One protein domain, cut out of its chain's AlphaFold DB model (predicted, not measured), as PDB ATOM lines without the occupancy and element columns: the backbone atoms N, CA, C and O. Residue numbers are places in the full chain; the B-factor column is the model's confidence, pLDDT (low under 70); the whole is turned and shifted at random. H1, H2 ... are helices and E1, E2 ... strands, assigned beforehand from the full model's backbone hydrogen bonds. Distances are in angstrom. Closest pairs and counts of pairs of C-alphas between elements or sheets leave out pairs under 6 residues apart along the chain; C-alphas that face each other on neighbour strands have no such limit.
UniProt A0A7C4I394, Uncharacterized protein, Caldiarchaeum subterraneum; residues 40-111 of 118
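AT A GLANCE: This is residues 40 to 111 of the 118 residues of an uncharacterized protein of Caldiarchaeum subterraneum (UniProt A0A7C4I394). Two long helices, H1 and H2, fold back on each other as a helical hairpin, with H2 in the middle of the domain and H1 along one side of it. On the other side of H2 sits the short helix H3, and a third long helix, H4, passes steeply by the end of H2 without clearly touching it. The printed part has 72 residues with four named helices and one named strand, in the order H1, H2, E1, H3, H4; E1 pairs with no named strand, and the class is mostly helix. The whole is compact, with a radius of gyration of the C-alphas of 12.5 A and spans of 32 by 29 by 21 A.

HOW THE PARTS SIT: Begin with H1, residues 41 to 56, and H2, residues 62 to 77. They form a helical hairpin and touch, the closest C-alphas being those of Arg 51 and Ile 69, 6.0 A apart. Their lines stand at a shallow tilt of 18 degrees, and they run opposite ways. Go next to H3, residues 86 to 89: it touches H2, and the closest C-alphas are those of Glu 71 and Val 87, 5.9 A apart. H4, residues 92 to 105, is close to H2 but not clearly touching, with the C-alphas of Val 77 and Ile 102 closest at 7.9 A. H2 and H4 run the same way at a steep tilt of 57 degrees. H4 is also close to H3 but not clearly touching, the closest C-alphas being those of Val 87 and Leu 95 at 7.1 A. H1 is apart from H3 and H4. The strand E1, residues 78 to 80, meets H2 only through their link and is apart from H1, H3 and H4. In H1, H2 and H4 every O i to N i+4 pair is within hydrogen-bond range; H3 is too short for such a pair, and its 1 pair of O i and N i+3 is not within range.

IN THESE COORDINATES: Find C-alpha 41 at (103.554, 88.013, 87.550); from there H1 runs 22.9 A to C-alpha 56. H2 begins at C-alpha 62, at (113.443, 84.508, 112.582), and runs 22.8 A to C-alpha 77. E1 follows directly and covers 5.7 A, and H3 covers 5.2 A. H4 runs 19.8 A from C-alpha 92 to C-alpha 105 at (110.772, 77.483, 87.818).

THE WHOLE: Look for the two C-alphas farthest apart at Gly 59 and Ser 80, 33.4 A from each other. The printed part has no cut, and each of the links H1 to H2, H2 to E1, E1 to H3 and H3 to H4 is tight. The mean pLDDT of the printed part is 92.2, and residue 111 is the one printed residue under 70.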
ATOM      1  N   THR A  40     101.842  83.469  88.131       92.19
ATOM      2  CA  THR A  40     101.756  84.636  87.254       92.19
ATOM      3  C   THR A  40     102.529  85.807  87.863       92.19
ATOM      4  O   THR A  40     102.757  85.850  89.070       92.19
ATOM      5  N   LEU A  41     102.876  86.810  87.051       89.94
ATOM      6  CA  LEU A  41     103.554  88.013  87.550       89.94
ATOM      7  C   LEU A  41     102.758  88.715  88.668       89.94
ATOM      8  O   LEU A  41     103.350  89.200  89.626       89.94
ATOM      9  N   ALA A  42     101.426  88.748  88.565       93.69
ATOM     10  CA  ALA A  42     100.566  89.325  89.598       93.69
ATOM     11  C   ALA A  42     100.694  88.563  90.928       93.69
ATOM     12  O   ALA A  42     100.952  89.169  91.966       93.69
ATOM     13  N   GLU A  43     100.613  87.231  90.883       95.12
ATOM     14  CA  GLU A  43     100.783  86.376  92.063       95.12
ATOM     15  C   GLU A  43     102.190  86.487  92.673       95.12
ATOM     16  O   GLU A  43     102.325  86.421  93.895       95.12
ATOM     17  N   GLU A  44     103.232  86.667  91.854       93.38
ATOM     18  CA  GLU A  44     104.598  86.900  92.343       93.38
ATOM     19  C   GLU A  44     104.715  88.234  93.097       93.38
ATOM     20  O   GLU A  44     105.300  88.282  94.178       93.38
ATOM     21  N   LEU A  45     104.133  89.318  92.575       92.94
ATOM     22  CA  LEU A  45     104.134  90.627  93.246       92.94
ATOM     23  C   LEU A  45     103.363  90.598  94.574       92.94
ATOM     24  O   LEU A  45     103.807  91.168  95.578       92.94
ATOM     25  N   GLU A  46     102.232  89.894  94.602       95.25
ATOM     26  CA  GLU A  46     101.479  89.641  95.832       95.25
ATOM     27  C   GLU A  46     102.296  88.820  96.831       95.25
ATOM     28  O   GLU A  46     102.303  89.126  98.024       95.25
ATOM     29  N   TRP A  47     103.012  87.800  96.349       95.00
ATOM     30  CA  TRP A  47     103.886  86.967  97.169       95.00
ATOM     31  C   TRP A  47     105.004  87.786  97.825       95.00
ATOM     32  O   TRP A  47     105.213  87.675  99.032       95.00
ATOM     33  N   TYR A  48     105.684  88.656  97.072       92.88
ATOM     34  CA  TYR A  48     106.708  89.536  97.644       92.88
ATOM     35  C   TYR A  48     106.133  90.448  98.729       92.88
ATOM     36  O   TYR A  48     106.717  90.570  99.805       92.88
ATOM     37  N   SER A  49     104.950  91.012  98.485       94.12
ATOM     38  CA  SER A  49     104.261  91.855  99.464       94.12
ATOM     39  C   SER A  49     103.889  91.085 100.738       94.12
ATOM     40  O   SER A  49     104.002  91.617 101.842       94.12
ATOM     41  N   GLU A  50     103.437  89.834 100.613       95.75
ATOM     42  CA  GLU A  50     103.130  88.960 101.753       95.75
ATOM     43  C   GLU A  50     104.393  88.589 102.540       95.75
ATOM     44  O   GLU A  50     104.419  88.720 103.765       95.75
ATOM     45  N   ARG A  51     105.466  88.201 101.844       94.94
ATOM     46  CA  ARG A  51     106.765  87.898 102.455       94.94
ATOM     47  C   ARG A  51     107.279  89.077 103.275       94.94
ATOM     48  O   ARG A  51     107.706  88.890 104.413       94.94
ATOM     49  N   ASP A  52     107.227  90.281 102.717       94.94
ATOM     50  CA  ASP A  52     107.741  91.478 103.380       94.94
ATOM     51  C   ASP A  52     106.906  91.833 104.627       94.94
ATOM     52  O   ASP A  52     107.468  92.230 105.650       94.94
ATOM     53  N   LYS A  53     105.586  91.582 104.606       96.19
ATOM     54  CA  LYS A  53     104.728  91.685 105.803       96.19
ATOM     55  C   LYS A  53     105.147  90.703 106.899       96.19
ATOM     56  O   LYS A  53     105.291  91.127 108.041       96.19
ATOM     57  N   ILE A  54     105.390  89.432 106.561       95.50
ATOM     58  CA  ILE A  54     105.829  88.410 107.532       95.50
ATOM     59  C   ILE A  54     107.190  88.789 108.134       95.50
ATOM     60  O   ILE A  54     107.407  88.677 109.341       95.50
ATOM     61  N   LEU A  55     108.116  89.280 107.306       93.69
ATOM     62  CA  LEU A  55     109.430  89.728 107.772       93.69
ATOM     63  C   LEU A  55     109.330  90.912 108.744       93.69
ATOM     64  O   LEU A  55     110.099  90.964 109.709       93.69
ATOM     65  N   ALA A  56     108.361  91.807 108.540       94.19
ATOM     66  CA  ALA A  56     108.098  92.958 109.400       94.19
ATOM     67  C   ALA A  56     107.342  92.628 110.708       94.19
ATOM     68  O   ALA A  56     107.231  93.501 111.567       94.19
ATOM     69  N   GLU A  57     106.835  91.401 110.901       93.50
ATOM     70  CA  GLU A  57     106.119  91.017 112.129       93.50
ATOM     71  C   GLU A  57     107.021  91.144 113.370       93.50
ATOM     72  O   GLU A  57     108.089  90.533 113.455       93.50
ATOM     73  N   ASN A  58     106.599  91.916 114.370       90.88
ATOM     74  CA  ASN A  58     107.334  92.038 115.629       90.88
ATOM     75  C   ASN A  58     106.986  90.886 116.581       90.88
ATOM     76  O   ASN A  58     105.857  90.406 116.595       90.88
ATOM     77  N   GLY A  59     107.950  90.454 117.399       89.81
ATOM     78  CA  GLY A  59     107.728  89.429 118.429       89.81
ATOM     79  C   GLY A  59     107.715  87.976 117.937       89.81
ATOM     80  O   GLY A  59     107.503  87.082 118.746       89.81
ATOM     81  N   VAL A  60     107.972  87.730 116.649       91.69
ATOM     82  CA  VAL A  60     108.108  86.385 116.061       91.69
ATOM     83  C   VAL A  60     109.582  86.103 115.777       91.69
ATOM     84  O   VAL A  60     110.294  86.975 115.261       91.69
ATOM     85  N   SER A  61     110.053  84.897 116.099       94.69
ATOM     86  CA  SER A  61     111.445  84.517 115.851       94.69
ATOM     87  C   SER A  61     111.755  84.454 114.350       94.69
ATOM     88  O   SER A  61     110.878  84.254 113.508       94.69
ATOM     89  N   GLN A  62     113.031  84.597 113.986       92.31
ATOM     90  CA  GLN A  62     113.443  84.508 112.582       92.31
ATOM     91  C   GLN A  62     113.115  83.137 111.968       92.31
ATOM     92  O   GLN A  62     112.702  83.074 110.812       92.31
ATOM     93  N   ALA A  63     113.262  82.054 112.735       91.25
ATOM     94  CA  ALA A  63     112.949  80.703 112.274       91.25
ATOM     95  C   ALA A  63     111.450  80.536 111.974       91.25
ATOM     96  O   ALA A  63     111.090  80.034 110.913       91.25
ATOM     97  N   GLU A  64     110.577  81.031 112.854       93.62
ATOM     98  CA  GLU A  64     109.123  80.995 112.645       93.62
ATOM     99  C   GLU A  64     108.694  81.844 111.445       93.62
ATOM    100  O   GLU A  64     107.841  81.423 110.664       93.62
ATOM    101  N   LYS A  65     109.309  83.016 111.242       94.56
ATOM    102  CA  LYS A  65     109.062  83.833 110.044       94.56
ATOM    103  C   LYS A  65     109.414  83.072 108.769       94.56
ATOM    104  O   LYS A  65     108.634  83.085 107.821       94.56
ATOM    105  N   LEU A  66     110.566  82.399 108.744       93.25
ATOM    106  CA  LEU A  66     110.987  81.596 107.592       93.25
ATOM    107  C   LEU A  66     110.044  80.415 107.345       93.25
ATOM    108  O   LEU A  66     109.648  80.200 106.202       93.25
ATOM    109  N   ALA A  67     109.633  79.711 108.402       93.38
ATOM    110  CA  ALA A  67     108.651  78.636 108.308       93.38
ATOM    111  C   ALA A  67     107.327  79.140 107.709       93.38
ATOM    112  O   ALA A  67     106.846  78.573 106.732       93.38
ATOM    113  N   LYS A  68     106.792  80.268 108.204       95.62
ATOM    114  CA  LYS A  68     105.581  80.898 107.647       95.62
ATOM    115  C   LYS A  68     105.738  81.262 106.170       95.62
ATOM    116  O   LYS A  68     104.830  81.016 105.383       95.62
ATOM    117  N   ILE A  69     106.872  81.854 105.793       95.44
ATOM    118  CA  ILE A  69     107.172  82.225 104.403       95.44
ATOM    119  C   ILE A  69     107.147  80.973 103.520       95.44
ATOM    120  O   ILE A  69     106.427  80.931 102.524       95.44
ATOM    121  N   TRP A  70     107.896  79.933 103.878       95.00
ATOM    122  CA  TRP A  70     107.943  78.717 103.067       95.00
ATOM    123  C   TRP A  70     106.593  78.018 102.992       95.00
ATOM    124  O   TRP A  70     106.192  77.633 101.899       95.00
ATOM    125  N   GLU A  71     105.863  77.938 104.101       96.50
ATOM    126  CA  GLU A  71     104.534  77.332 104.123       96.50
ATOM    127  C   GLU A  71     103.570  78.052 103.171       96.50
ATOM    128  O   GLU A  71     102.974  77.433 102.291       96.50
ATOM    129  N   ARG A  72     103.483  79.387 103.264       96.12
ATOM    130  CA  ARG A  72     102.619  80.196 102.386       96.12
ATOM    131  C   ARG A  72     102.998  80.069 100.913       96.12
ATOM    132  O   ARG A  72     102.116  79.979 100.057       96.12
ATOM    133  N   LEU A  73     104.297  80.029 100.613       96.38
ATOM    134  CA  LEU A  73     104.786  79.812  99.253       96.38
ATOM    135  C   LEU A  73     104.366  78.434  98.728       96.38
ATOM    136  O   LEU A  73     103.793  78.344  97.642       96.38
ATOM    137  N   LEU A  74     104.618  77.371  99.497       95.94
ATOM    138  CA  LEU A  74     104.322  75.991  99.109       95.94
ATOM    139  C   LEU A  74     102.819  75.775  98.903       95.94
ATOM    140  O   LEU A  74     102.422  75.254  97.859       95.94
ATOM    141  N   GLN A  75     101.974  76.281  99.806       95.56
ATOM    142  CA  GLN A  75     100.513  76.246  99.657       95.56
ATOM    143  C   GLN A  75     100.026  76.913  98.361       95.56
ATOM    144  O   GLN A  75      99.031  76.484  97.767       95.56
ATOM    145  N   ARG A  76     100.725  77.948  97.883       95.12
ATOM    146  CA  ARG A  76     100.358  78.661  96.653       95.12
ATOM    147  C   ARG A  76     100.742  77.893  95.385       95.12
ATOM    148  O   ARG A  76      99.970  77.907  94.416       95.12
ATOM    149  N   VAL A  77     101.914  77.254  95.376       96.44
ATOM    150  CA  VAL A  77     102.551  76.744  94.144       96.44
ATOM    151  C   VAL A  77     102.544  75.225  93.993       96.44
ATOM    152  O   VAL A  77     102.649  74.746  92.866       96.44
ATOM    153  N   VAL A  78     102.418  74.454  95.073       96.00
ATOM    154  CA  VAL A  78     102.331  72.990  94.983       96.00
ATOM    155  C   VAL A  78     100.909  72.606  94.584       96.00
ATOM    156  O   VAL A  78      99.960  72.888  95.305       96.00
ATOM    157  N   GLU A  79     100.743  71.976  93.422       95.75
ATOM    158  CA  GLU A  79      99.446  71.486  92.938       95.75
ATOM    159  C   GLU A  79      99.124  70.092  93.477       95.75
ATOM    160  O   GLU A  79      97.960  69.801  93.746       95.75
ATOM    161  N   SER A  80     100.140  69.239  93.629       94.00
ATOM    162  CA  SER A  80     100.005  67.877  94.152       94.00
ATOM    163  C   SER A  80     101.343  67.374  94.714       94.00
ATOM    164  O   SER A  80     102.368  67.671  94.098       94.00
ATOM    165  N   PRO A  81     101.358  66.609  95.822       92.94
ATOM    166  CA  PRO A  81     100.245  66.429  96.756       92.94
ATOM    167  C   PRO A  81      99.902  67.741  97.476       92.94
ATOM    168  O   PRO A  81     100.770  68.585  97.684       92.94
ATOM    169  N   ARG A  82      98.630  67.907  97.852       93.88
ATOM    170  CA  ARG A  82      98.190  69.003  98.723       93.88
ATOM    171  C   ARG A  82      98.291  68.546 100.174       93.88
ATOM    172  O   ARG A  82      97.582  67.620 100.549       93.88
ATOM    173  N   LEU A  83      99.175  69.181 100.933       92.38
ATOM    174  CA  LEU A  83      99.352  68.957 102.370       92.38
ATOM    175  C   LEU A  83      98.712  70.097 103.170       92.38
ATOM    176  O   LEU A  83      98.480  71.178 102.617       92.38
ATOM    177  N   GLU A  84      98.419  69.847 104.446       91.00
ATOM    178  CA  GLU A  84      97.868  70.864 105.349       91.00
ATOM    179  C   GLU A  84      98.974  71.797 105.855       91.00
ATOM    180  O   GLU A  84      98.774  73.013 105.914       91.00
ATOM    181  N   ASN A  85     100.144  71.230 106.166       93.19
ATOM    182  CA  ASN A  85     101.335  71.947 106.601       93.19
ATOM    183  C   ASN A  85     102.599  71.290 106.026       93.19
ATOM    184  O   ASN A  85     103.137  70.329 106.572       93.19
ATOM    185  N   TYR A  86     103.115  71.828 104.923       93.44
ATOM    186  CA  TYR A  86     104.306  71.277 104.275       93.44
ATOM    187  C   TYR A  86     105.535  71.328 105.182       93.44
ATOM    188  O   TYR A  86     106.331  70.390 105.170       93.44
ATOM    189  N   VAL A  87     105.720  72.416 105.933       92.81
ATOM    190  CA  VAL A  87     106.917  72.608 106.769       92.81
ATOM    191  C   VAL A  87     106.975  71.610 107.929       92.81
ATOM    192  O   VAL A  87     108.071  71.185 108.297       92.81
ATOM    193  N   GLU A  88     105.829  71.216 108.482       92.38
ATOM    194  CA  GLU A  88     105.741  70.218 109.556       92.38
ATOM    195  C   GLU A  88     105.694  68.778 109.031       92.38
ATOM    196  O   GLU A  88     106.282  67.884 109.642       92.38
ATOM    197  N   GLU A  89     105.020  68.538 107.902       92.50
ATOM    198  CA  GLU A  89     104.800  67.187 107.374       92.50
ATOM    199  C   GLU A  89     105.987  66.650 106.556       92.50
ATOM    200  O   GLU A  89     106.154  65.433 106.435       92.50
ATOM    201  N   LEU A  90     106.823  67.522 105.978       92.56
ATOM    202  CA  LEU A  90     107.897  67.103 105.076       92.56
ATOM    203  C   LEU A  90     109.288  67.121 105.725       92.56
ATOM    204  O   LEU A  90     109.672  68.091 106.381       92.56
ATOM    205  N   PRO A  91     110.133  66.109 105.440       91.81
ATOM    206  CA  PRO A  91     111.540  66.147 105.815       91.81
ATOM    207  C   PRO A  91     112.263  67.358 105.210       91.81
ATOM    208  O   PRO A  91     112.065  67.698 104.040       91.81
ATOM    209  N   THR A  92     113.203  67.946 105.957       91.25
ATOM    210  CA  THR A  92     114.003  69.103 105.509       91.25
ATOM    211  C   THR A  92     114.630  68.939 104.113       91.25
ATOM    212  O   THR A  92     114.578  69.898 103.339       91.25
ATOM    213  N   PRO A  93     115.176  67.768 103.712       92.00
ATOM    214  CA  PRO A  93     115.698  67.588 102.355       92.00
ATOM    215  C   PRO A  93     114.634  67.717 101.253       92.00
ATOM    216  O   PRO A  93     114.934  68.215 100.168       92.00
ATOM    217  N   VAL A  94     113.390  67.303 101.525       92.25
ATOM    218  CA  VAL A  94     112.264  67.443 100.586       92.25
ATOM    219  C   VAL A  94     111.887  68.908 100.439       92.25
ATOM    220  O   VAL A  94     111.770  69.397  99.317       92.25
ATOM    221  N   LEU A  95     111.769  69.620 101.563       92.75
ATOM    222  CA  LEU A  95     111.504  71.059 101.570       92.75
ATOM    223  C   LEU A  95     112.575  71.820 100.788       92.75
ATOM    224  O   LEU A  95     112.248  72.612  99.908       92.75
ATOM    225  N   ALA A  96     113.854  71.528 101.030       92.25
ATOM    226  CA  ALA A  96     114.954  72.148 100.297       92.25
ATOM    227  C   ALA A  96     114.843  71.904  98.782       92.25
ATOM    228  O   ALA A  96     115.010  72.836  97.991       92.25
ATOM    229  N   ARG A  97     114.501  70.675  98.368       92.94
ATOM    230  CA  ARG A  97     114.320  70.340  96.950       92.94
ATOM    231  C   ARG A  97     113.121  71.057  96.327       92.94
ATOM    232  O   ARG A  97     113.236  71.530  95.197       92.94
ATOM    233  N   LEU A  98     112.006  71.174  97.051       93.94
ATOM    234  CA  LEU A  98     110.830  71.938  96.622       93.94
ATOM    235  C   LEU A  98     111.169  73.412  96.418       93.94
ATOM    236  O   LEU A  98     110.909  73.956  95.348       93.94
ATOM    237  N   ILE A  99     111.803  74.041  97.407       93.62
ATOM    238  CA  ILE A  99     112.199  75.450  97.328       93.62
ATOM    239  C   ILE A  99     113.171  75.679  96.167       93.62
ATOM    240  O   ILE A  99     113.025  76.657  95.432       93.62
ATOM    241  N   GLN A 100     114.111  74.760  95.937       92.25
ATOM    242  CA  GLN A 100     115.000  74.822  94.780       92.25
ATOM    243  C   GLN A 100     114.221  74.757  93.458       92.25
ATOM    244  O   GLN A 100     114.417  75.613  92.597       92.25
ATOM    245  N   ALA A 101     113.321  73.781  93.303       92.75
ATOM    246  CA  ALA A 101     112.519  73.629  92.090       92.75
ATOM    247  C   ALA A 101     111.630  74.859  91.832       92.75
ATOM    248  O   ALA A 101     111.515  75.312  90.696       92.75
ATOM    249  N   ILE A 102     111.064  75.455  92.886       93.50
ATOM    250  CA  ILE A 102     110.290  76.701  92.801       93.50
ATOM    251  C   ILE A 102     111.183  77.852  92.341       93.50
ATOM    252  O   ILE A 102     110.818  78.579  91.419       93.50
ATOM    253  N   THR A 103     112.362  77.996  92.943       90.31
ATOM    254  CA  THR A 103     113.325  79.056  92.610       90.31
ATOM    255  C   THR A 103     113.756  78.973  91.145       90.31
ATOM    256  O   THR A 103     113.842  79.992  90.462       90.31
ATOM    257  N   GLU A 104     114.004  77.757  90.652       89.31
ATOM    258  CA  GLU A 104     114.353  77.490  89.258       89.31
ATOM    259  C   GLU A 104     113.175  77.770  88.315       89.31
ATOM    260  O   GLU A 104     113.353  78.469  87.321       89.31
ATOM    261  N   LEU A 105     111.967  77.298  88.646       90.75
ATOM    262  CA  LEU A 105     110.772  77.483  87.818       90.75
ATOM    263  C   LEU A 105     110.379  78.962  87.660       90.75
ATOM    264  O   LEU A 105     109.912  79.364  86.596       90.75
ATOM    265  N   HIS A 106     110.583  79.773  88.701       89.38
ATOM    266  CA  HIS A 106     110.293  81.211  88.678       89.38
ATOM    267  C   HIS A 106     111.485  82.062  88.218       89.38
ATOM    268  O   HIS A 106     111.363  83.279  88.109       89.38
ATOM    269  N   LEU A 107     112.631  81.439  87.910       83.38
ATOM    270  CA  LEU A 107     113.866  82.117  87.498       83.38
ATOM    271  C   LEU A 107     114.385  83.128  88.537       83.38
ATOM    272  O   LEU A 107     115.124  84.048  88.199       83.38
ATOM    273  N   TRP A 108     114.044  82.957  89.815       84.25
ATOM    274  CA  TRP A 108     114.499  83.844  90.895       84.25
ATOM    275  C   TRP A 108     115.996  83.703  91.195       84.25
ATOM    276  O   TRP A 108     116.592  84.567  91.831       84.25
ATOM    277  N   ASN A 109     116.620  82.621  90.725       76.19
ATOM    278  CA  ASN A 109     118.071  82.438  90.752       76.19
ATOM    279  C   ASN A 109     118.798  83.139  89.593       76.19
ATOM    280  O   ASN A 109     120.017  82.997  89.481       76.19
ATOM    281  N   MET A 110     118.083  83.832  88.703       71.44
ATOM    282  CA  MET A 110     118.693  84.563  87.603       71.44
ATOM    283  C   MET A 110     118.885  86.030  87.969       71.44
ATOM    284  O   MET A 110     117.928  86.748  88.247       71.44
ATOM    285  N   ASP A 111     120.131  86.491  87.892       62.94
ATOM    286  CA  ASP A 111     120.417  87.916  87.839       62.94
ATOM    287  C   ASP A 111     120.371  88.372  86.373       62.94
ATOM    288  O   ASP A 111     121.303  88.143  85.604       62.94
TER     289      ASP A 111